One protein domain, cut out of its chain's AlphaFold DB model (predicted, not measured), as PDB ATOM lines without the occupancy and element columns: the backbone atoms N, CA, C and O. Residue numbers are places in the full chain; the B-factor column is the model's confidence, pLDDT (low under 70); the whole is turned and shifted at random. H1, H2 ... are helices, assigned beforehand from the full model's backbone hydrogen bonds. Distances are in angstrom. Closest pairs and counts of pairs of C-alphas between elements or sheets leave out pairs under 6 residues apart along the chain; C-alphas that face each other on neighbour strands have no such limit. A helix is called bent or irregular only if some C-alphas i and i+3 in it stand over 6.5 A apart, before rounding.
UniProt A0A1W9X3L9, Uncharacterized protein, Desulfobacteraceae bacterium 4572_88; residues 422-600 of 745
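This is residues 422 to 600 of the 745 residues of an uncharacterized protein of Desulfobacteraceae bacterium 4572_88 (UniProt A0A1W9X3L9). An elongated, all-helical body is built round H7, which runs through its middle, with H1b at its side and H2, H3, H4 and the two short helices H5 and H6 packing on it at steep angles. H1 folds back on itself as a V, and its first arm, H1a, lies along H2 and away from H7. The turn from H2 to H3 makes one end of the long axis, and the long link from H1 to H2 lies at the other. The printed part has 179 residues with seven named helices, H1 to H7 in chain order, and no named strand. It is compact, with a radius of gyration of the C-alphas of 17.0 A and spans of 54 by 35 by 34 A.

By its hydrogen bonds H1 was assigned as one helix, residues 427 to 471, but it is bent: C-alphas 445 and 448 are 9.1 A apart. Its arms are H1a, residues 427 to 445, 28.2 A long from C-alpha 427 at (213.251, 204.407, 193.727), and H1b, residues 448 to 471, 33.1 A. H2, residues 485 to 512, is 40.6 A long and has a kink of 31 degrees near residue 497; it is neither bent nor irregular, but only just, with C-alphas 497 and 500 6.4 A apart. H3, residues 520 to 544, is 36.2 A long, and H4, residues 549 to 560, 17.3 A. H5, residues 563 to 568, and H6, residues 570 to 575, are 8.6 A each. H7, residues 580 to 596, is 24.6 A long and ends with C-alpha 596 at (213.030, 203.592, 168.352).

H7 is the hub, touching six other helices. It touches H1b at a shallow tilt of 2 degrees, the same way, closest at the C-alphas of Trp 454 and Val 582, 6.7 A. With residues 588 to 592 alone it touches H4, closest at the C-alphas of Ser 559 and Ser 588, 5.0 A. H2 touches H1a at a shallow tilt of 13 degrees, the same way, with the C-alphas of Gly 438 and Phe 493 closest at 4.1 A. H2 and H3 form a helical hairpin, as do H3 and H4, whose closest C-alphas, Gly 535 and Phe 556, are 4.3 A apart. H1a and H7 are apart. Every O i to N i+4 pair is within hydrogen-bond range in H1b, H3, H5, H6 and H7, against 12 of 15 in H1a, 20 of 24 in H2 and 7 of 8 in H4.

The two C-alphas farthest apart, those of Tyr 424 and Leu 515, are 55.8 A apart. The printed part has no cut, and its long link is H1 to H2, residues 472 to 484. The mean pLDDT of the printed part is 84.0; residues 468 to 477, 481 to 482 and 593 to 600 are under 70.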
ATOM      1  N   TRP A 422     220.598 209.079 200.107       78.75
ATOM      2  CA  TRP A 422     220.203 209.231 198.700       78.75
ATOM      3  C   TRP A 422     220.423 207.952 197.887       78.75
ATOM      4  O   TRP A 422     219.640 207.647 196.998       78.75
ATOM      5  N   ARG A 423     221.437 207.134 198.192       76.44
ATOM      6  CA  ARG A 423     221.642 205.847 197.506       76.44
ATOM      7  C   ARG A 423     220.519 204.856 197.816       76.44
ATOM      8  O   ARG A 423     220.065 204.182 196.894       76.44
ATOM      9  N   TYR A 424     220.028 204.843 199.051       72.81
ATOM     10  CA  TYR A 424     219.062 203.863 199.562       72.81
ATOM     11  C   TYR A 424     217.603 204.330 199.541       72.81
ATOM     12  O   TYR A 424     216.705 203.526 199.768       72.81
ATOM     13  N   LEU A 425     217.347 205.604 199.233       79.06
ATOM     14  CA  LEU A 425     215.995 206.140 199.125       79.06
ATOM     15  C   LEU A 425     215.177 205.341 198.099       79.06
ATOM     16  O   LEU A 425     215.687 204.997 197.025       79.06
ATOM     17  N   ASN A 426     213.913 205.073 198.438       83.81
ATOM     18  CA  ASN A 426     212.993 204.314 197.599       83.81
ATOM     19  C   ASN A 426     213.024 204.853 196.148       83.81
ATOM     20  O   ASN A 426     212.857 206.063 195.953       83.81
ATOM     21  N   PRO A 427     213.225 203.992 195.129       81.00
ATOM     22  CA  PRO A 427     213.251 204.407 193.727       81.00
ATOM     23  C   PRO A 427     212.024 205.222 193.305       81.00
ATOM     24  O   PRO A 427     212.164 206.197 192.574       81.00
ATOM     25  N   GLY A 428     210.835 204.882 193.809       84.25
ATOM     26  CA  GLY A 428     209.610 205.642 193.562       84.25
ATOM     27  C   GLY A 428     209.705 207.082 194.065       84.25
ATOM     28  O   GLY A 428     209.359 208.010 193.341       84.25
ATOM     29  N   LEU A 429     210.264 207.290 195.260       85.81
ATOM     30  CA  LEU A 429     210.401 208.621 195.852       85.81
ATOM     31  C   LEU A 429     211.465 209.466 195.133       85.81
ATOM     32  O   LEU A 429     211.238 210.645 194.864       85.81
ATOM     33  N   LYS A 430     212.583 208.849 194.721       86.88
ATOM     34  CA  LYS A 430     213.577 209.490 193.836       86.88
ATOM     35  C   LYS A 430     212.953 209.941 192.521       86.88
ATOM     36  O   LYS A 430     213.229 211.038 192.044       86.88
ATOM     37  N   ASN A 431     212.127 209.080 191.937       89.25
ATOM     38  CA  ASN A 431     211.459 209.333 190.670       89.25
ATOM     39  C   ASN A 431     210.458 210.487 190.787       89.25
ATOM     40  O   ASN A 431     210.472 211.373 189.936       89.25
ATOM     41  N   ILE A 432     209.670 210.539 191.866       89.94
ATOM     42  CA  ILE A 432     208.776 211.671 192.160       89.94
ATOM     43  C   ILE A 432     209.578 212.970 192.277       89.94
ATOM     44  O   ILE A 432     209.264 213.949 191.605       89.94
ATOM     45  N   LEU A 433     210.653 212.970 193.069       89.69
ATOM     46  CA  LEU A 433     211.461 214.169 193.285       89.69
ATOM     47  C   LEU A 433     212.101 214.685 191.986       89.69
ATOM     48  O   LEU A 433     212.099 215.885 191.733       89.69
ATOM     49  N   ARG A 434     212.584 213.789 191.117       88.75
ATOM     50  CA  ARG A 434     213.088 214.151 189.781       88.75
ATOM     51  C   ARG A 434     212.021 214.818 188.917       88.75
ATOM     52  O   ARG A 434     212.307 215.827 188.276       88.75
ATOM     53  N   VAL A 435     210.807 214.266 188.899       91.75
ATOM     54  CA  VAL A 435     209.692 214.857 188.145       91.75
ATOM     55  C   VAL A 435     209.369 216.246 188.687       91.75
ATOM     56  O   VAL A 435     209.246 217.170 187.891       91.75
ATOM     57  N   LEU A 436     209.315 216.418 190.012       91.38
ATOM     58  CA  LEU A 436     209.058 217.716 190.644       91.38
ATOM     59  C   LEU A 436     210.131 218.754 190.297       91.38
ATOM     60  O   LEU A 436     209.787 219.863 189.900       91.38
ATOM     61  N   ILE A 437     211.417 218.394 190.372       92.94
ATOM     62  CA  ILE A 437     212.513 219.321 190.039       92.94
ATOM     63  C   ILE A 437     212.444 219.753 188.569       92.94
ATOM     64  O   ILE A 437     212.648 220.926 188.276       92.94
ATOM     65  N   GLY A 438     212.133 218.836 187.646       90.56
ATOM     66  CA  GLY A 438     211.938 219.186 186.236       90.56
ATOM     67  C   GLY A 438     210.662 219.999 185.988       90.56
ATOM     68  O   GLY A 438     210.624 220.829 185.081       90.56
ATOM     69  N   LEU A 439     209.607 219.781 186.774       93.38
ATOM     70  CA  LEU A 439     208.323 220.455 186.599       93.38
ATOM     71  C   LEU A 439     208.413 221.948 186.927       93.38
ATOM     72  O   LEU A 439     207.792 222.740 186.227       93.38
ATOM     73  N   ILE A 440     209.219 222.339 187.919       93.12
ATOM     74  CA  ILE A 440     209.401 223.739 188.343       93.12
ATOM     75  C   ILE A 440     209.795 224.674 187.177       93.12
ATOM     76  O   ILE A 440     209.041 225.610 186.909       93.12
ATOM     77  N   PRO A 441     210.911 224.464 186.443       92.62
ATOM     78  CA  PRO A 441     211.314 225.370 185.365       92.62
ATOM     79  C   PRO A 441     210.319 225.400 184.197       92.62
ATOM     80  O   PRO A 441     210.151 226.441 183.569       92.62
ATOM     81  N   ALA A 442     209.638 224.286 183.910       91.06
ATOM     82  CA  ALA A 442     208.610 224.244 182.874       91.06
ATOM     83  C   ALA A 442     207.354 225.024 183.291       91.06
ATOM     84  O   ALA A 442     206.877 225.876 182.539       91.06
ATOM     85  N   TYR A 443     206.875 224.781 184.514       92.19
ATOM     86  CA  TYR A 443     205.705 225.432 185.097       92.19
ATOM     87  C   TYR A 443     205.843 226.952 185.095       92.19
ATOM     88  O   TYR A 443     204.924 227.647 184.662       92.19
ATOM     89  N   LEU A 444     207.008 227.457 185.512       91.62
ATOM     90  CA  LEU A 444     207.289 228.891 185.563       91.62
ATOM     91  C   LEU A 444     207.308 229.559 184.178       91.62
ATOM     92  O   LEU A 444     207.127 230.769 184.103       91.62
ATOM     93  N   TRP A 445     207.517 228.802 183.094       91.00
ATOM     94  CA  TRP A 445     207.688 229.365 181.751       91.00
ATOM     95  C   TRP A 445     206.438 229.272 180.867       91.00
ATOM     96  O   TRP A 445     206.039 230.260 180.261       91.00
ATOM     97  N   ILE A 446     205.823 228.087 180.756       88.38
ATOM     98  CA  ILE A 446     204.663 227.847 179.863       88.38
ATOM     99  C   ILE A 446     203.333 227.702 180.613       88.38
ATOM    100  O   ILE A 446     202.300 227.446 179.992       88.38
ATOM    101  N   GLY A 447     203.343 227.843 181.939       90.50
ATOM    102  CA  GLY A 447     202.162 227.690 182.783       90.50
ATOM    103  C   GLY A 447     201.720 226.230 182.982       90.50
ATOM    104  O   GLY A 447     202.288 225.299 182.398       90.50
ATOM    105  N   PRO A 448     200.694 225.993 183.822       89.88
ATOM    106  CA  PRO A 448     200.302 224.653 184.262       89.88
ATOM    107  C   PRO A 448     199.795 223.756 183.128       89.88
ATOM    108  O   PRO A 448     200.202 222.599 183.033       89.88
ATOM    109  N   VAL A 449     198.940 224.285 182.246       88.88
ATOM    110  CA  VAL A 449     198.273 223.500 181.193       88.88
ATOM    111  C   VAL A 449     199.290 222.937 180.200       88.88
ATOM    112  O   VAL A 449     199.343 221.728 179.976       88.88
ATOM    113  N   PHE A 450     200.155 223.788 179.646       87.56
ATOM    114  CA  PHE A 450     201.153 223.341 178.676       87.56
ATOM    115  C   PHE A 450     202.289 222.546 179.322       87.56
ATOM    116  O   PHE A 450     202.842 221.665 178.668       87.56
ATOM    117  N   THR A 451     202.589 222.769 180.607       91.00
ATOM    118  CA  THR A 451     203.522 221.911 181.358       91.00
ATOM    119  C   THR A 451     202.991 220.486 181.478       91.00
ATOM    120  O   THR A 451     203.730 219.539 181.205       91.00
ATOM    121  N   LEU A 452     201.703 220.314 181.798       90.50
ATOM    122  CA  LEU A 452     201.069 218.994 181.845       90.50
ATOM    123  C   LEU A 452     201.081 218.306 180.475       90.50
ATOM    124  O   LEU A 452     201.425 217.129 180.397       90.50
ATOM    125  N   ILE A 453     200.786 219.035 179.394       88.75
ATOM    126  CA  ILE A 453     200.843 218.497 178.024       88.75
ATOM    127  C   ILE A 453     202.279 218.081 177.663       88.75
ATOM    128  O   ILE A 453     202.508 216.971 177.180       88.75
ATOM    129  N   TRP A 454     203.267 218.933 177.945       90.56
ATOM    130  CA  TRP A 454     204.686 218.688 177.664       90.56
ATOM    131  C   TRP A 454     205.225 217.449 178.390       90.56
ATOM    132  O   TRP A 454     205.913 216.602 177.799       90.56
ATOM    133  N   PHE A 455     204.897 217.326 179.678       92.19
ATOM    134  CA  PHE A 455     205.255 216.170 180.496       92.19
ATOM    135  C   PHE A 455     204.483 214.928 180.049       92.19
ATOM    136  O   PHE A 455     205.087 213.864 179.928       92.19
ATOM    137  N   GLY A 456     203.200 215.068 179.711       89.50
ATOM    138  CA  GLY A 456     202.361 214.000 179.174       89.50
ATOM    139  C   GLY A 456     202.957 213.373 177.915       89.50
ATOM    140  O   GLY A 456     203.204 212.169 177.901       89.50
ATOM    141  N   ILE A 457     203.285 214.180 176.898       86.00
ATOM    142  CA  ILE A 457     203.913 213.708 175.648       86.00
ATOM    143  C   ILE A 457     205.188 212.907 175.952       86.00
ATOM    144  O   ILE A 457     205.373 211.793 175.460       86.00
ATOM    145  N   THR A 458     206.047 213.440 176.823       88.12
ATOM    146  CA  THR A 458     207.318 212.791 177.176       88.12
ATOM    147  C   THR A 458     207.107 211.492 177.951       88.12
ATOM    148  O   THR A 458     207.801 210.501 177.713       88.12
ATOM    149  N   PHE A 459     206.165 211.480 178.895       88.50
ATOM    150  CA  PHE A 459     205.848 210.310 179.703       88.50
ATOM    151  C   PHE A 459     205.286 209.191 178.830       88.50
ATOM    152  O   PHE A 459     205.849 208.095 178.808       88.50
ATOM    153  N   PHE A 460     204.243 209.486 178.049       85.62
ATOM    154  CA  PHE A 460     203.613 208.510 177.167       85.62
ATOM    155  C   PHE A 460     204.594 207.972 176.128       85.62
ATOM    156  O   PHE A 460     204.629 206.762 175.924       85.62
ATOM    157  N   ARG A 461     205.468 208.806 175.547       83.25
ATOM    158  CA  ARG A 461     206.510 208.330 174.622       83.25
ATOM    159  C   ARG A 461     207.418 207.277 175.258       83.25
ATOM    160  O   ARG A 461     207.684 206.254 174.634       83.25
ATOM    161  N   ASN A 462     207.885 207.497 176.488       82.44
ATOM    162  CA  ASN A 462     208.737 206.523 177.180       82.44
ATOM    163  C   ASN A 462     207.969 205.251 177.558       82.44
ATOM    164  O   ASN A 462     208.484 204.151 177.373       82.44
ATOM    165  N   VAL A 463     206.727 205.394 178.026       82.12
ATOM    166  CA  VAL A 463     205.855 204.258 178.350       82.12
ATOM    167  C   VAL A 463     205.588 203.403 177.112       82.12
ATOM    168  O   VAL A 463     205.755 202.189 177.172       82.12
ATOM    169  N   PHE A 464     205.229 204.008 175.977       77.00
ATOM    170  CA  PHE A 464     204.992 203.274 174.734       77.00
ATOM    171  C   PHE A 464     206.265 202.616 174.203       77.00
ATOM    172  O   PHE A 464     206.214 201.450 173.814       77.00
ATOM    173  N   ALA A 465     207.405 203.313 174.232       72.06
ATOM    174  CA  ALA A 465     208.684 202.737 173.825       72.06
ATOM    175  C   ALA A 465     209.029 201.487 174.654       72.06
ATOM    176  O   ALA A 465     209.376 200.453 174.082       72.06
ATOM    177  N   ASP A 466     208.862 201.543 175.979       71.50
ATOM    178  CA  ASP A 466     209.118 200.407 176.869       71.50
ATOM    179  C   ASP A 466     208.094 199.277 176.679       71.50
ATOM    180  O   ASP A 466     208.468 198.106 176.576       71.50
ATOM    181  N   LEU A 467     206.801 199.602 176.574       72.44
ATOM    182  CA  LEU A 467     205.738 198.610 176.391       72.44
ATOM    183  C   LEU A 467     205.867 197.865 175.062       72.44
ATOM    184  O   LEU A 467     205.695 196.644 175.051       72.44
ATOM    185  N   ILE A 468     206.224 198.554 173.977       67.06
ATOM    186  CA  ILE A 468     206.488 197.943 172.667       67.06
ATOM    187  C   ILE A 468     207.782 197.118 172.720       67.06
ATOM    188  O   ILE A 468     207.791 195.969 172.272       67.06
ATOM    189  N   ALA A 469     208.849 197.647 173.330       61.44
ATOM    190  CA  ALA A 469     210.131 196.950 173.461       61.44
ATOM    191  C   ALA A 469     210.059 195.697 174.349       61.44
ATOM    192  O   ALA A 469     210.881 194.795 174.204       61.44
ATOM    193  N   LEU A 470     209.094 195.618 175.265       57.81
ATOM    194  CA  LEU A 470     208.897 194.461 176.131       57.81
ATOM    195  C   LEU A 470     207.792 193.550 175.583       57.81
ATOM    196  O   LEU A 470     208.017 192.373 175.305       57.81
ATOM    197  N   SER A 471     206.579 194.045 175.422       59.84
ATOM    198  CA  SER A 471     205.404 193.196 175.189       59.84
ATOM    199  C   SER A 471     205.093 192.970 173.703       59.84
ATOM    200  O   SER A 471     204.214 192.167 173.385       59.84
ATOM    201  N   GLY A 472     205.820 193.635 172.797       59.84
ATOM    202  CA  GLY A 472     205.498 193.665 171.372       59.84
ATOM    203  C   GLY A 472     204.192 194.420 171.101       59.84
ATOM    204  O   GLY A 472     203.685 195.156 171.952       59.84
ATOM    205  N   ARG A 473     203.609 194.217 169.914       59.88
ATOM    206  CA  ARG A 473     202.371 194.897 169.483       59.88
ATOM    207  C   ARG A 473     201.094 194.327 170.119       59.88
ATOM    208  O   ARG A 473     200.008 194.861 169.918       59.88
ATOM    209  N   ARG A 474     201.204 193.266 170.927       60.59
ATOM    210  CA  ARG A 474     200.061 192.624 171.588       60.59
ATOM    211  C   ARG A 474     199.624 193.382 172.839       60.59
ATOM    212  O   ARG A 474     200.163 193.164 173.924       60.59
ATOM    213  N   LEU A 475     198.578 194.192 172.684       59.44
ATOM    214  CA  LEU A 475     197.979 195.030 173.733       59.44
ATOM    215  C   LEU A 475     197.604 194.246 175.006       59.44
ATOM    216  O   LEU A 475     197.851 194.711 176.111       59.44
ATOM    217  N   GLY A 476     197.101 193.013 174.871       57.47
ATOM    218  CA  GLY A 476     196.723 192.171 176.019       57.47
ATOM    219  C   GLY A 476     197.892 191.662 176.882       57.47
ATOM    220  O   GLY A 476     197.658 191.088 177.940       57.47
ATOM    221  N   ALA A 477     199.145 191.842 176.446       61.16
ATOM    222  CA  ALA A 477     200.340 191.467 177.209       61.16
ATOM    223  C   ALA A 477     200.993 192.657 177.938       61.16
ATOM    224  O   ALA A 477     202.017 192.485 178.606       61.16
ATOM    225  N   TRP A 478     200.432 193.861 177.795       71.50
ATOM    226  CA  TRP A 478     200.957 195.069 178.414       71.50
ATOM    227  C   TRP A 478     200.687 195.045 179.920       71.50
ATOM    228  O   TRP A 478     199.588 194.751 180.378       71.50
ATOM    229  N   SER A 479     201.718 195.334 180.708       71.94
ATOM    230  CA  SER A 479     201.635 195.389 182.166       71.94
ATOM    231  C   SER A 479     202.447 196.572 182.662       71.94
ATOM    232  O   SER A 479     203.527 196.836 182.136       71.94
ATOM    233  N   TYR A 480     201.975 197.243 183.715       70.38
ATOM    234  CA  TYR A 480     202.705 198.342 184.356       70.38
ATOM    235  C   TYR A 480     204.096 197.913 184.855       70.38
ATOM    236  O   TYR A 480     205.015 198.724 184.906       70.38
ATOM    237  N   ARG A 481     204.281 196.621 185.170       68.81
ATOM    238  CA  ARG A 481     205.577 196.042 185.573       68.81
ATOM    239  C   ARG A 481     206.620 196.064 184.454       68.81
ATOM    240  O   ARG A 481     207.806 195.923 184.725       68.81
ATOM    241  N   ASN A 482     206.178 196.240 183.210       67.31
ATOM    242  CA  ASN A 482     207.033 196.321 182.033       67.31
ATOM    243  C   ASN A 482     207.446 197.771 181.720       67.31
ATOM    244  O   ASN A 482     207.970 198.018 180.647       67.31
ATOM    245  N   ILE A 483     207.198 198.745 182.594       75.75
ATOM    246  CA  ILE A 483     207.571 200.144 182.349       75.75
ATOM    247  C   ILE A 483     208.808 200.475 183.185       75.75
ATOM    248  O   ILE A 483     208.810 200.279 184.404       75.75
ATOM    249  N   ASN A 484     209.860 201.009 182.559       79.06
ATOM    250  CA  ASN A 484     211.023 201.495 183.289       79.06
ATOM    251  C   ASN A 484     210.772 202.929 183.776       79.06
ATOM    252  O   ASN A 484     211.202 203.914 183.169       79.06
ATOM    253  N   PHE A 485     210.089 203.041 184.916       82.44
ATOM    254  CA  PHE A 485     209.763 204.332 185.524       82.44
ATOM    255  C   PHE A 485     210.997 205.187 185.862       82.44
ATOM    256  O   PHE A 485     210.900 206.412 185.832       82.44
ATOM    257  N   ASP A 486     212.165 204.590 186.126       82.62
ATOM    258  CA  ASP A 486     213.404 205.355 186.347       82.62
ATOM    259  C   ASP A 486     213.825 206.098 185.070       82.62
ATOM    260  O   ASP A 486     214.065 207.303 185.096       82.62
ATOM    261  N   ASN A 487     213.802 205.422 183.918       82.31
ATOM    262  CA  ASN A 487     214.123 206.055 182.639       82.31
ATOM    263  C   ASN A 487     213.067 207.093 182.212       82.31
ATOM    264  O   ASN A 487     213.413 208.171 181.714       82.31
ATOM    265  N   ALA A 488     211.782 206.797 182.438       85.62
ATOM    266  CA  ALA A 488     210.697 207.731 182.144       85.62
ATOM    267  C   ALA A 488     210.822 209.015 182.983       85.62
ATOM    268  O   ALA A 488     210.787 210.116 182.437       85.62
ATOM    269  N   THR A 489     211.048 208.897 184.294       89.06
ATOM    270  CA  THR A 489     211.192 210.065 185.181       89.06
ATOM    271  C   THR A 489     212.500 210.825 184.980       89.06
ATOM    272  O   THR A 489     212.491 212.052 185.055       89.06
ATOM    273  N   GLN A 490     213.604 210.155 184.624       87.44
ATOM    274  CA  GLN A 490     214.813 210.845 184.160       87.44
ATOM    275  C   GLN A 490     214.535 211.680 182.903       87.44
ATOM    276  O   GLN A 490     214.997 212.814 182.804       87.44
ATOM    277  N   SER A 491     213.756 211.154 181.956       87.12
ATOM    278  CA  SER A 491     213.378 211.907 180.755       87.12
ATOM    279  C   SER A 491     212.497 213.117 181.086       87.12
ATOM    280  O   SER A 491     212.669 214.172 180.479       87.12
ATOM    281  N   LEU A 492     211.597 212.992 182.068       91.12
ATOM    282  CA  LEU A 492     210.774 214.102 182.563       91.12
ATOM    283  C   LEU A 492     211.601 215.180 183.277       91.12
ATOM    284  O   LEU A 492     211.362 216.367 183.076       91.12
ATOM    285  N   PHE A 493     212.614 214.784 184.048       92.94
ATOM    286  CA  PHE A 493     213.555 215.725 184.656       92.94
ATOM    287  C   PHE A 493     214.250 216.575 183.583       92.94
ATOM    288  O   PHE A 493     214.138 217.799 183.588       92.94
ATOM    289  N   TRP A 494     214.903 215.931 182.609       90.31
ATOM    290  CA  TRP A 494     215.642 216.645 181.565       90.31
ATOM    291  C   TRP A 494     214.727 217.427 180.622       90.31
ATOM    292  O   TRP A 494     215.093 218.512 180.182       90.31
ATOM    293  N   THR A 495     213.522 216.947 180.312       89.94
ATOM    294  CA  THR A 495     212.622 217.714 179.440       89.94
ATOM    295  C   THR A 495     212.027 218.948 180.122       89.94
ATOM    296  O   THR A 495     211.574 219.854 179.427       89.94
ATOM    297  N   GLY A 496     212.020 219.004 181.453       91.25
ATOM    298  CA  GLY A 496     211.610 220.194 182.190       91.25
ATOM    299  C   GLY A 496     212.528 221.382 181.916       91.25
ATOM    300  O   GLY A 496     212.076 222.455 181.525       91.25
ATOM    301  N   PHE A 497     213.841 221.152 182.001       92.38
ATOM    302  CA  PHE A 497     214.864 222.170 181.741       92.38
ATOM    303  C   PHE A 497     214.964 222.596 180.269       92.38
ATOM    304  O   PHE A 497     215.433 223.698 179.996       92.38
ATOM    305  N   SER A 498     214.483 221.790 179.312       92.12
ATOM    306  CA  SER A 498     214.454 222.222 177.904       92.12
ATOM    307  C   SER A 498     213.467 223.358 177.645       92.12
ATOM    308  O   SER A 498     213.673 224.126 176.713       92.12
ATOM    309  N   VAL A 499     212.403 223.483 178.445       91.94
ATOM    310  CA  VAL A 499     211.340 224.476 178.216       91.94
ATOM    311  C   VAL A 499     211.871 225.916 178.226       91.94
ATOM    312  O   VAL A 499     211.696 226.592 177.210       91.94
ATOM    313  N   PRO A 500     212.554 226.398 179.287       92.06
ATOM    314  CA  PRO A 500     213.090 227.760 179.293       92.06
ATOM    315  C   PRO A 500     214.168 227.966 178.224       92.06
ATOM    316  O   PRO A 500     214.202 229.012 177.592       92.06
ATOM    317  N   ILE A 501     215.005 226.959 177.952       91.75
ATOM    318  CA  ILE A 501     216.063 227.053 176.931       91.75
ATOM    319  C   ILE A 501     215.457 227.276 175.541       91.75
ATOM    320  O   ILE A 501     215.857 228.189 174.822       91.75
ATOM    321  N   LEU A 502     214.460 226.472 175.167       92.25
ATOM    322  CA  LEU A 502     213.770 226.611 173.884       92.25
ATOM    323  C   LEU A 502     212.952 227.901 173.819       92.25
ATOM    324  O   LEU A 502     212.875 228.527 172.764       92.25
ATOM    325  N   GLY A 503     212.372 228.312 174.946       90.25
ATOM    326  CA  GLY A 503     211.693 229.592 175.089       90.25
ATOM    327  C   GLY A 503     212.612 230.780 174.812       90.25
ATOM    328  O   GLY A 503     212.248 231.647 174.022       90.25
ATOM    329  N   LEU A 504     213.813 230.785 175.395       92.50
ATOM    330  CA  LEU A 504     214.830 231.817 175.181       92.50
ATOM    331  C   LEU A 504     215.315 231.853 173.730       92.50
ATOM    332  O   LEU A 504     215.426 232.930 173.155       92.50
ATOM    333  N   VAL A 505     215.541 230.691 173.108       92.25
ATOM    334  CA  VAL A 505     215.913 230.622 171.684       92.25
ATOM    335  C   VAL A 505     214.805 231.192 170.802       92.25
ATOM    336  O   VAL A 505     215.090 231.963 169.891       92.25
ATOM    337  N   LYS A 506     213.541 230.860 171.086       92.38
ATOM    338  CA  LYS A 506     212.392 231.403 170.352       92.38
ATOM    339  C   LYS A 506     212.294 232.922 170.516       92.38
ATOM    340  O   LYS A 506     212.125 233.617 169.525       92.38
ATOM    341  N   GLN A 507     212.422 233.436 171.739       90.50
ATOM    342  CA  GLN A 507     212.396 234.880 172.002       90.50
ATOM    343  C   GLN A 507     213.553 235.610 171.309       90.50
ATOM    344  O   GLN A 507     213.336 236.647 170.691       90.50
ATOM    345  N   GLY A 508     214.765 235.051 171.366       91.25
ATOM    346  CA  GLY A 508     215.930 235.600 170.675       91.25
ATOM    347  C   GLY A 508     215.766 235.598 169.155       91.25
ATOM    348  O   GLY A 508     216.123 236.576 168.504       91.25
ATOM    349  N   PHE A 509     215.175 234.539 168.592       92.12
ATOM    350  CA  PHE A 509     214.842 234.475 167.170       92.12
ATOM    351  C   PHE A 509     213.828 235.555 166.777       92.12
ATOM    352  O   PHE A 509     214.071 236.283 165.820       92.12
ATOM    353  N   ASP A 510     212.731 235.695 167.527       89.38
ATOM    354  CA  ASP A 510     211.698 236.692 167.230       89.38
ATOM    355  C   ASP A 510     212.242 238.128 167.283       89.38
ATOM    356  O   ASP A 510     211.835 238.957 166.470       89.38
ATOM    357  N   LEU A 511     213.162 238.409 168.218       90.38
ATOM    358  CA  LEU A 511     213.820 239.711 168.368       90.38
ATOM    359  C   LEU A 511     214.791 240.008 167.216       90.38
ATOM    360  O   LEU A 511     214.896 241.146 166.771       90.38
ATOM    361  N   ALA A 512     215.515 238.989 166.749       90.00
ATOM    362  CA  ALA A 512     216.492 239.119 165.672       90.00
ATOM    363  C   ALA A 512     215.860 239.076 164.269       90.00
ATOM    364  O   ALA A 512     216.551 239.340 163.284       90.00
ATOM    365  N   TRP A 513     214.579 238.710 164.154       90.50
ATOM    366  CA  TRP A 513     213.912 238.534 162.869       90.50
ATOM    367  C   TRP A 513     213.547 239.889 162.232       90.50
ATOM    368  O   TRP A 513     212.761 240.637 162.812       90.50
ATOM    369  N   PRO A 514     214.065 240.214 161.031       83.75
ATOM    370  CA  PRO A 514     213.927 241.552 160.448       83.75
ATOM    371  C   PRO A 514     212.630 241.769 159.652       83.75
ATOM    372  O   PRO A 514     212.333 242.896 159.266       83.75
ATOM    373  N   LEU A 515     211.878 240.703 159.350       86.75
ATOM    374  CA  LEU A 515     210.668 240.750 158.518       86.75
ATOM    375  C   LEU A 515     209.396 240.626 159.371       86.75
ATOM    376  O   LEU A 515     209.459 240.417 160.578       86.75
ATOM    377  N   ALA A 516     208.222 240.714 158.739       83.50
ATOM    378  CA  ALA A 516     206.953 240.490 159.427       83.50
ATOM    379  C   ALA A 516     206.917 239.106 160.105       83.50
ATOM    380  O   ALA A 516     207.321 238.099 159.513       83.50
ATOM    381  N   HIS A 517     206.379 239.048 161.328       83.00
ATOM    382  CA  HIS A 517     206.174 237.814 162.102       83.00
ATOM    383  C   HIS A 517     204.976 236.998 161.585       83.00
ATOM    384  O   HIS A 517     204.115 236.565 162.351       83.00
ATOM    385  N   ALA A 518     204.888 236.822 160.266       80.00
ATOM    386  CA  ALA A 518     203.819 236.102 159.593       80.00
ATOM    387  C   ALA A 518     204.311 235.480 158.277       80.00
ATOM    388  O   ALA A 518     205.180 236.019 157.592       80.00
ATOM    389  N   GLY A 519     203.715 234.346 157.908       82.75
ATOM    390  CA  GLY A 519     203.964 233.669 156.637       82.75
ATOM    391  C   GLY A 519     204.855 232.421 156.734       82.75
ATOM    392  O   GLY A 519     205.495 232.162 157.756       82.75
ATOM    393  N   PRO A 520     204.900 231.617 155.656       84.12
ATOM    394  CA  PRO A 520     205.541 230.302 155.652       84.12
ATOM    395  C   PRO A 520     207.058 230.371 155.869       84.12
ATOM    396  O   PRO A 520     207.622 229.495 156.516       84.12
ATOM    397  N   VAL A 521     207.718 231.426 155.382       87.00
ATOM    398  CA  VAL A 521     209.169 231.624 155.549       87.00
ATOM    399  C   VAL A 521     209.529 231.876 157.016       87.00
ATOM    400  O   VAL A 521     210.489 231.289 157.521       87.00
ATOM    401  N   PHE A 522     208.733 232.695 157.711       88.12
ATOM    402  CA  PHE A 522     208.902 232.960 159.139       88.12
ATOM    403  C   PHE A 522     208.697 231.685 159.965       88.12
ATOM    404  O   PHE A 522     209.570 231.307 160.745       88.12
ATOM    405  N   GLU A 523     207.590 230.969 159.745       87.81
ATOM    406  CA  GLU A 523     207.284 229.726 160.464       87.81
ATOM    407  C   GLU A 523     208.327 228.628 160.201       87.81
ATOM    408  O   GLU A 523     208.778 227.963 161.135       87.81
ATOM    409  N   CYS A 524     208.776 228.471 158.953       90.44
ATOM    410  CA  CYS A 524     209.833 227.526 158.594       90.44
ATOM    411  C   CYS A 524     211.134 227.812 159.357       90.44
ATOM    412  O   CYS A 524     211.684 226.927 160.017       90.44
ATOM    413  N   SER A 525     211.575 229.069 159.337       90.88
ATOM    414  CA  SER A 525     212.824 229.505 159.971       90.88
ATOM    415  C   SER A 525     212.762 229.410 161.501       90.88
ATOM    416  O   SER A 525     213.696 228.912 162.135       90.88
ATOM    417  N   LYS A 526     211.628 229.800 162.096       92.50
ATOM    418  CA  LYS A 526     211.374 229.717 163.542       92.50
ATOM    419  C   LYS A 526     211.451 228.275 164.044       92.50
ATOM    420  O   LYS A 526     212.158 227.983 165.009       92.50
ATOM    421  N   PHE A 527     210.735 227.356 163.395       92.31
ATOM    422  CA  PHE A 527     210.719 225.951 163.803       92.31
ATOM    423  C   PHE A 527     212.055 225.254 163.559       92.31
ATOM    424  O   PHE A 527     212.458 224.438 164.385       92.31
ATOM    425  N   PHE A 528     212.779 225.618 162.500       92.94
ATOM    426  CA  PHE A 528     214.140 225.137 162.278       92.94
ATOM    427  C   PHE A 528     215.077 225.514 163.437       92.94
ATOM    428  O   PHE A 528     215.740 224.638 164.000       92.94
ATOM    429  N   ALA A 529     215.061 226.782 163.869       92.00
ATOM    430  CA  ALA A 529     215.861 227.254 165.002       92.00
ATOM    431  C   ALA A 529     215.516 226.518 166.311       92.00
ATOM    432  O   ALA A 529     216.411 226.051 167.023       92.00
ATOM    433  N   ILE A 530     214.221 226.337 166.602       92.69
ATOM    434  CA  ILE A 530     213.752 225.604 167.791       92.69
ATOM    435  C   ILE A 530     214.173 224.123 167.732       92.69
ATOM    436  O   ILE A 530     214.661 223.578 168.723       92.69
ATOM    437  N   CYS A 531     214.018 223.460 166.583       91.75
ATOM    438  CA  CYS A 531     214.355 222.046 166.400       91.75
ATOM    439  C   CYS A 531     215.861 221.770 166.498       91.75
ATOM    440  O   CYS A 531     216.247 220.744 167.069       91.75
ATOM    441  N   ILE A 532     216.708 222.681 166.003       93.88
ATOM    442  CA  ILE A 532     218.165 222.609 166.189       93.88
ATOM    443  C   ILE A 532     218.523 222.782 167.660       93.88
ATOM    444  O   ILE A 532     219.245 221.945 168.203       93.88
ATOM    445  N   ALA A 533     217.998 223.812 168.326       92.94
ATOM    446  CA  ALA A 533     218.270 224.043 169.741       92.94
ATOM    447  C   ALA A 533     217.846 222.848 170.607       92.94
ATOM    448  O   ALA A 533     218.595 222.410 171.483       92.94
ATOM    449  N   ASN A 534     216.689 222.252 170.306       92.31
ATOM    450  CA  ASN A 534     216.232 221.031 170.961       92.31
ATOM    451  C   ASN A 534     217.168 219.846 170.669       92.31
ATOM    452  O   ASN A 534     217.503 219.094 171.581       92.31
ATOM    453  N   GLY A 535     217.660 219.713 169.435       90.25
ATOM    454  CA  GLY A 535     218.656 218.706 169.069       90.25
ATOM    455  C   GLY A 535     219.951 218.853 169.871       90.25
ATOM    456  O   GLY A 535     220.413 217.880 170.469       90.25
ATOM    457  N   VAL A 536     220.505 220.069 169.942       92.88
ATOM    458  CA  VAL A 536     221.718 220.390 170.718       92.88
ATOM    459  C   VAL A 536     221.509 220.091 172.201       92.88
ATOM    460  O   VAL A 536     222.358 219.459 172.835       92.88
ATOM    461  N   TYR A 537     220.362 220.484 172.756       93.06
ATOM    462  CA  TYR A 537     220.008 220.189 174.140       93.06
ATOM    463  C   TYR A 537     219.940 218.680 174.410       93.06
ATOM    464  O   TYR A 537     220.480 218.186 175.407       93.06
ATOM    465  N   ILE A 538     219.307 217.926 173.505       88.69
ATOM    466  CA  ILE A 538     219.203 216.470 173.602       88.69
ATOM    467  C   ILE A 538     220.584 215.816 173.552       88.69
ATOM    468  O   ILE A 538     220.889 214.953 174.379       88.69
ATOM    469  N   ALA A 539     221.437 216.239 172.622       89.19
ATOM    470  CA  ALA A 539     222.797 215.726 172.509       89.19
ATOM    471  C   ALA A 539     223.621 216.010 173.776       89.19
ATOM    472  O   ALA A 539     224.320 215.127 174.275       89.19
ATOM    473  N   SER A 540     223.475 217.212 174.339       90.31
ATOM    474  CA  SER A 540     224.229 217.671 175.507       90.31
ATOM    475  C   SER A 540     223.902 216.865 176.764       90.31
ATOM    476  O   SER A 540     224.806 216.316 177.394       90.31
ATOM    477  N   HIS A 541     222.621 216.708 177.115       87.81
ATOM    478  CA  HIS A 541     222.277 215.937 178.315       87.81
ATOM    479  C   HIS A 541     222.449 214.422 178.117       87.81
ATOM    480  O   HIS A 541     222.732 213.712 179.080       87.81
ATOM    481  N   ASN A 542     222.356 213.904 176.886       86.12
ATOM    482  CA  ASN A 542     222.690 212.502 176.613       86.12
ATOM    483  C   ASN A 542     224.194 212.223 176.749       86.12
ATOM    484  O   ASN A 542     224.566 211.139 177.197       86.12
ATOM    485  N   LYS A 543     225.054 213.203 176.446       87.44
ATOM    486  CA  LYS A 543     226.491 213.127 176.742       87.44
ATOM    487  C   LYS A 543     226.748 213.089 178.251       87.44
ATOM    488  O   LYS A 543     227.503 212.241 178.704       87.44
ATOM    489  N   ILE A 544     226.058 213.925 179.035       87.88
ATOM    490  CA  ILE A 544     226.138 213.912 180.513       87.88
ATOM    491  C   ILE A 544     225.671 212.564 181.091       87.88
ATOM    492  O   ILE A 544     226.207 212.084 182.086       87.88
ATOM    493  N   ARG A 545     224.684 211.924 180.455       78.88
ATOM    494  CA  ARG A 545     224.166 210.600 180.836       78.88
ATOM    495  C   ARG A 545     225.020 209.423 180.332       78.88
ATOM    496  O   ARG A 545     224.610 208.285 180.544       78.88
ATOM    497  N   ASN A 546     226.171 209.670 179.698       81.19
ATOM    498  CA  ASN A 546     227.079 208.652 179.151       81.19
ATOM    499  C   ASN A 546     226.419 207.683 178.146       81.19
ATOM    500  O   ASN A 546     226.671 206.479 178.180       81.19
ATOM    501  N   PHE A 547     225.566 208.187 177.247       76.50
ATOM    502  CA  PHE A 547     225.072 207.382 176.120       76.50
ATOM    503  C   PHE A 547     226.141 207.194 175.035       76.50
ATOM    504  O   PHE A 547     227.003 208.050 174.839       76.50
ATOM    505  N   ASP A 548     226.033 206.103 174.270       79.00
ATOM    506  CA  ASP A 548     226.900 205.839 173.119       79.00
ATOM    507  C   ASP A 548     226.860 206.973 172.088       79.00
ATOM    508  O   ASP A 548     225.798 207.511 171.759       79.00
ATOM    509  N   HIS A 549     228.012 207.266 171.479       77.94
ATOM    510  CA  HIS A 549     228.150 208.334 170.484       77.94
ATOM    511  C   HIS A 549     227.161 208.193 169.312       77.94
ATOM    512  O   HIS A 549     226.585 209.174 168.842       77.94
ATOM    513  N   ARG A 550     226.893 206.954 168.875       78.38
ATOM    514  CA  ARG A 550     225.900 206.663 167.826       78.38
ATOM    515  C   ARG A 550     224.476 207.038 168.257       78.38
ATOM    516  O   ARG A 550     223.725 207.578 167.454       78.38
ATOM    517  N   VAL A 551     224.116 206.800 169.519       77.00
ATOM    518  CA  VAL A 551     222.791 207.135 170.072       77.00
ATOM    519  C   VAL A 551     222.623 208.650 170.203       77.00
ATOM    520  O   VAL A 551     221.557 209.179 169.892       77.00
ATOM    521  N   ILE A 552     223.681 209.359 170.608       82.88
ATOM    522  CA  ILE A 552     223.694 210.827 170.703       82.88
ATOM    523  C   ILE A 552     223.438 211.462 169.327       82.88
ATOM    524  O   ILE A 552     222.566 212.323 169.212       82.88
ATOM    525  N   LEU A 553     224.139 210.997 168.285       82.94
ATOM    526  CA  LEU A 553     223.970 211.490 166.912       82.94
ATOM    527  C   LEU A 553     222.549 211.258 166.382       82.94
ATOM    528  O   LEU A 553     221.924 212.184 165.868       82.94
ATOM    529  N   VAL A 554     222.010 210.046 166.547       81.50
ATOM    530  CA  VAL A 554     220.644 209.721 166.101       81.50
ATOM    531  C   VAL A 554     219.613 210.606 166.805       81.50
ATOM    532  O   VAL A 554     218.716 211.143 166.156       81.50
ATOM    533  N   ASN A 555     219.764 210.829 168.113       83.44
ATOM    534  CA  ASN A 555     218.861 211.683 168.885       83.44
ATOM    535  C   ASN A 555     218.940 213.172 168.501       83.44
ATOM    536  O   ASN A 555     217.923 213.863 168.563       83.44
ATOM    537  N   PHE A 556     220.113 213.660 168.089       88.56
ATOM    538  CA  PHE A 556     220.285 215.014 167.555       88.56
ATOM    539  C   PHE A 556     219.525 215.191 166.233       88.56
ATOM    540  O   PHE A 556     218.646 216.050 166.130       88.56
ATOM    541  N   PHE A 557     219.795 214.326 165.248       86.38
ATOM    542  CA  PHE A 557     219.173 214.412 163.922       86.38
ATOM    543  C   PHE A 557     217.661 214.182 163.960       86.38
ATOM    544  O   PHE A 557     216.920 214.857 163.251       86.38
ATOM    545  N   ARG A 558     217.178 213.311 164.852       84.06
ATOM    546  CA  ARG A 558     215.746 213.107 165.126       84.06
ATOM    547  C   ARG A 558     215.000 214.406 165.437       84.06
ATOM    548  O   ARG A 558     213.857 214.562 165.025       84.06
ATOM    549  N   SER A 559     215.620 215.330 166.172       87.44
ATOM    550  CA  SER A 559     215.007 216.627 166.485       87.44
ATOM    551  C   SER A 559     214.953 217.550 165.268       87.44
ATOM    552  O   SER A 559     213.968 218.256 165.081       87.44
ATOM    553  N   ILE A 560     215.977 217.511 164.412       88.88
ATOM    554  CA  ILE A 560     216.054 218.327 163.190       88.88
ATOM    555  C   ILE A 560     215.054 217.839 162.139       88.88
ATOM    556  O   ILE A 560     214.366 218.647 161.525       88.88
ATOM    557  N   LEU A 561     214.901 216.522 161.982       88.56
ATOM    558  CA  LEU A 561     213.928 215.920 161.060       88.56
ATOM    559  C   LEU A 561     212.469 216.262 161.403       88.56
ATOM    560  O   LEU A 561     211.591 216.103 160.561       88.56
ATOM    561  N   ALA A 562     212.199 216.741 162.619       88.81
ATOM    562  CA  ALA A 562     210.868 217.164 163.035       88.81
ATOM    563  C   ALA A 562     210.474 218.566 162.541       88.81
ATOM    564  O   ALA A 562     209.284 218.883 162.540       88.81
ATOM    565  N   TRP A 563     211.434 219.398 162.115       90.12
ATOM    566  CA  TRP A 563     211.168 220.788 161.725       90.12
ATOM    567  C   TRP A 563     210.148 220.921 160.579       90.12
ATOM    568  O   TRP A 563     209.203 221.690 160.755       90.12
ATOM    569  N   PRO A 564     210.256 220.179 159.453       89.38
ATOM    570  CA  PRO A 564     209.350 220.363 158.318       89.38
ATOM    571  C   PRO A 564     207.894 220.077 158.693       89.38
ATOM    572  O   PRO A 564     206.983 220.787 158.273       89.38
ATOM    573  N   PHE A 565     207.681 219.072 159.546       88.44
ATOM    574  CA  PHE A 565     206.362 218.741 160.076       88.44
ATOM    575  C   PHE A 565     205.853 219.830 161.023       88.44
ATOM    576  O   PHE A 565     204.717 220.279 160.892       88.44
ATOM    577  N   ALA A 566     206.695 220.319 161.934       89.44
ATOM    578  CA  ALA A 566     206.301 221.384 162.849       89.44
ATOM    579  C   ALA A 566     205.909 222.677 162.109       89.44
ATOM    580  O   ALA A 566     204.908 223.299 162.456       89.44
ATOM    581  N   SER A 567     206.628 223.033 161.042       89.62
ATOM    582  CA  SER A 567     206.301 224.181 160.189       89.62
ATOM    583  C   SER A 567     205.016 223.981 159.388       89.62
ATOM    584  O   SER A 567     204.184 224.885 159.347       89.62
ATOM    585  N   LEU A 568     204.824 222.803 158.782       89.81
ATOM    586  CA  LEU A 568     203.647 222.498 157.963       89.81
ATOM    587  C   LEU A 568     202.345 222.543 158.777       89.81
ATOM    588  O   LEU A 568     201.330 223.043 158.300       89.81
ATOM    589  N   PHE A 569     202.385 222.049 160.016       88.31
ATOM    590  CA  PHE A 569     201.222 221.993 160.908       88.31
ATOM    591  C   PHE A 569     201.093 223.212 161.840       88.31
ATOM    592  O   PHE A 569     200.147 223.279 162.628       88.31
ATOM    593  N   SER A 570     201.988 224.200 161.717       89.06
ATOM    594  CA  SER A 570     201.976 225.439 162.508       89.06
ATOM    595  C   SER A 570     200.634 226.191 162.495       89.06
ATOM    596  O   SER A 570     200.167 226.572 163.570       89.06
ATOM    597  N   PRO A 571     199.940 226.361 161.344       87.62
ATOM    598  CA  PRO A 571     198.672 227.095 161.310       87.62
ATOM    599  C   PRO A 571     197.604 226.515 162.247       87.62
ATOM    600  O   PRO A 571     196.870 227.263 162.889       87.62
ATOM    601  N   ILE A 572     197.560 225.185 162.381       86.56
ATOM    602  CA  ILE A 572     196.622 224.487 163.269       86.56
ATOM    603  C   ILE A 572     196.991 224.739 164.733       86.56
ATOM    604  O   ILE A 572     196.126 225.036 165.555       86.56
ATOM    605  N   GLY A 573     198.279 224.653 165.067       85.00
ATOM    606  CA  GLY A 573     198.744 224.917 166.425       85.00
ATOM    607  C   GLY A 573     198.544 226.373 166.847       85.00
ATOM    608  O   GLY A 573     198.158 226.627 167.987       85.00
ATOM    609  N   ASN A 574     198.736 227.319 165.925       86.38
ATOM    610  CA  ASN A 574     198.518 228.745 166.167       86.38
ATOM    611  C   ASN A 574     197.029 229.064 166.380       86.38
ATOM    612  O   ASN A 574     196.708 229.826 167.288       86.38
ATOM    613  N   LEU A 575     196.122 228.433 165.621       87.69
ATOM    614  CA  LEU A 575     194.671 228.557 165.822       87.69
ATOM    615  C   LEU A 575     194.239 228.088 167.222       87.69
ATOM    616  O   LEU A 575     193.370 228.691 167.844       87.69
ATOM    617  N   LEU A 576     194.877 227.031 167.730       85.81
ATOM    618  CA  LEU A 576     194.636 226.475 169.065       85.81
ATOM    619  C   LEU A 576     195.425 227.187 170.180       85.81
ATOM    620  O   LEU A 576     195.426 226.715 171.317       85.81
ATOM    621  N   MET A 577     196.115 228.293 169.872       84.56
ATOM    622  CA  MET A 577     196.959 229.051 170.808       84.56
ATOM    623  C   MET A 577     198.047 228.199 171.491       84.56
ATOM    624  O   MET A 577     198.451 228.459 172.626       84.56
ATOM    625  N   ILE A 578     198.546 227.166 170.803       87.62
ATOM    626  CA  ILE A 578     199.604 226.290 171.316       87.62
ATOM    627  C   ILE A 578     200.965 226.967 171.094       87.62
ATOM    628  O   ILE A 578     201.310 227.269 169.948       87.62
ATOM    629  N   PRO A 579     201.809 227.139 172.130       88.81
ATOM    630  CA  PRO A 579     203.135 227.725 171.966       88.81
ATOM    631  C   PRO A 579     203.993 226.954 170.953       88.81
ATOM    632  O   PRO A 579     204.060 225.724 170.997       88.81
ATOM    633  N   SER A 580     204.722 227.660 170.080       88.31
ATOM    634  CA  SER A 580     205.528 227.032 169.015       88.31
ATOM    635  C   SER A 580     206.559 226.025 169.548       88.31
ATOM    636  O   SER A 580     206.808 225.000 168.921       88.31
ATOM    637  N   ILE A 581     207.103 226.236 170.752       89.12
ATOM    638  CA  ILE A 581     208.010 225.267 171.389       89.12
ATOM    639  C   ILE A 581     207.318 223.929 171.706       89.12
ATOM    640  O   ILE A 581     207.937 222.873 171.573       89.12
ATOM    641  N   VAL A 582     206.032 223.949 172.084       86.56
ATOM    642  CA  VAL A 582     205.231 222.744 172.381       86.56
ATOM    643  C   VAL A 582     204.931 221.991 171.085       86.56
ATOM    644  O   VAL A 582     205.066 220.768 171.041       86.56
ATOM    645  N   GLN A 583     204.609 222.722 170.015       89.88
ATOM    646  CA  GLN A 583     204.399 222.149 168.683       89.88
ATOM    647  C   GLN A 583     205.672 221.450 168.162       89.88
ATOM    648  O   GLN A 583     205.610 220.309 167.706       89.88
ATOM    649  N   ALA A 584     206.843 222.085 168.306       88.00
ATOM    650  CA  ALA A 584     208.132 221.516 167.892       88.00
ATOM    651  C   ALA A 584     208.476 220.229 168.661       88.00
ATOM    652  O   ALA A 584     208.945 219.245 168.083       88.00
ATOM    653  N   LYS A 585     208.203 220.211 169.972       88.25
ATOM    654  CA  LYS A 585     208.397 219.021 170.804       88.25
ATOM    655  C   LYS A 585     207.539 217.851 170.351       88.25
ATOM    656  O   LYS A 585     208.061 216.742 170.247       88.25
ATOM    657  N   PHE A 586     206.247 218.089 170.121       87.81
ATOM    658  CA  PHE A 586     205.312 217.039 169.726       87.81
ATOM    659  C   PHE A 586     205.836 216.281 168.503       87.81
ATOM    660  O   PHE A 586     205.999 215.062 168.553       87.81
ATOM    661  N   TRP A 587     206.222 217.008 167.453       88.25
ATOM    662  CA  TRP A 587     206.772 216.402 166.241       88.25
ATOM    663  C   TRP A 587     208.125 215.716 166.467       88.25
ATOM    664  O   TRP A 587     208.361 214.648 165.904       88.25
ATOM    665  N   SER A 588     208.989 216.246 167.342       87.25
ATOM    666  CA  SER A 588     210.248 215.574 167.703       87.25
ATOM    667  C   SER A 588     210.029 214.220 168.389       87.25
ATOM    668  O   SER A 588     210.744 213.258 168.090       87.25
ATOM    669  N   ASP A 589     209.040 214.117 169.279       83.62
ATOM    670  CA  ASP A 589     208.700 212.863 169.958       83.62
ATOM    671  C   ASP A 589     207.948 211.879 169.029       83.62
ATOM    672  O   ASP A 589     208.139 210.667 169.153       83.62
ATOM    673  N   VAL A 590     207.180 212.362 168.042       81.50
ATOM    674  CA  VAL A 590     206.581 211.519 166.984       81.50
ATOM    675  C   VAL A 590     207.663 210.869 166.116       81.50
ATOM    676  O   VAL A 590     207.662 209.650 165.942       81.50
ATOM    677  N   VAL A 591     208.635 211.651 165.631       81.44
ATOM    678  CA  VAL A 591     209.772 211.124 164.850       81.44
ATOM    679  C   VAL A 591     210.578 210.113 165.679       81.44
ATOM    680  O   VAL A 591     211.033 209.093 165.160       81.44
ATOM    681  N   ALA A 592     210.698 210.334 166.991       75.31
ATOM    682  CA  ALA A 592     211.351 209.393 167.897       75.31
ATOM    683  C   ALA A 592     210.666 208.033 167.986       75.31
ATOM    684  O   ALA A 592     211.339 207.002 167.945       75.31
ATOM    685  N   ALA A 593     209.337 208.026 168.102       69.94
ATOM    686  CA  ALA A 593     208.563 206.795 168.201       69.94
ATOM    687  C   ALA A 593     208.750 205.901 166.961       69.94
ATOM    688  O   ALA A 593     208.845 204.679 167.092       69.94
ATOM    689  N   VAL A 594     208.874 206.509 165.776       69.25
ATOM    690  CA  VAL A 594     209.118 205.800 164.511       69.25
ATOM    691  C   VAL A 594     210.512 205.159 164.479       69.25
ATOM    692  O   VAL A 594     210.647 204.011 164.060       69.25
ATOM    693  N   ILE A 595     211.543 205.860 164.963       67.69
ATOM    694  CA  ILE A 595     212.939 205.387 164.917       67.69
ATOM    695  C   ILE A 595     213.228 204.320 165.995       67.69
ATOM    696  O   ILE A 595     213.965 203.366 165.742       67.69
ATOM    697  N   GLU A 596     212.662 204.441 167.201       66.19
ATOM    698  CA  GLU A 596     213.030 203.592 168.352       66.19
ATOM    699  C   GLU A 596     212.239 202.267 168.461       66.19
ATOM    700  O   GLU A 596     212.722 201.314 169.081       66.19
ATOM    701  N   GLY A 597     211.053 202.161 167.847       53.50
ATOM    702  CA  GLY A 597     210.076 201.093 168.116       53.50
ATOM    703  C   GLY A 597     210.435 199.658 167.681       53.50
ATOM    704  O   GLY A 597     209.729 198.728 168.064       53.50
ATOM    705  N   GLY A 598     211.505 199.435 166.904       54.84
ATOM    706  CA  GLY A 598     211.818 198.114 166.315       54.84
ATOM    707  C   GLY A 598     213.149 197.455 166.715       54.84
ATOM    708  O   GLY A 598     213.281 196.233 166.594       54.84
ATOM    709  N   GLY A 599     214.140 198.228 167.177       55.03
ATOM    710  CA  GLY A 599     215.533 197.764 167.304       55.03
ATOM    711  C   GLY A 599     215.875 197.068 168.627       55.03
ATOM    712  O   GLY A 599     216.502 196.008 168.633       55.03
ATOM    713  N   LYS A 600     215.415 197.616 169.758       56.59
ATOM    714  CA  LYS A 600     215.782 197.124 171.104       56.59
ATOM    715  C   LYS A 600     215.202 195.736 171.423       56.59
ATOM    716  O   LYS A 600     215.840 194.949 172.117       56.59
TER     717      LYS A 600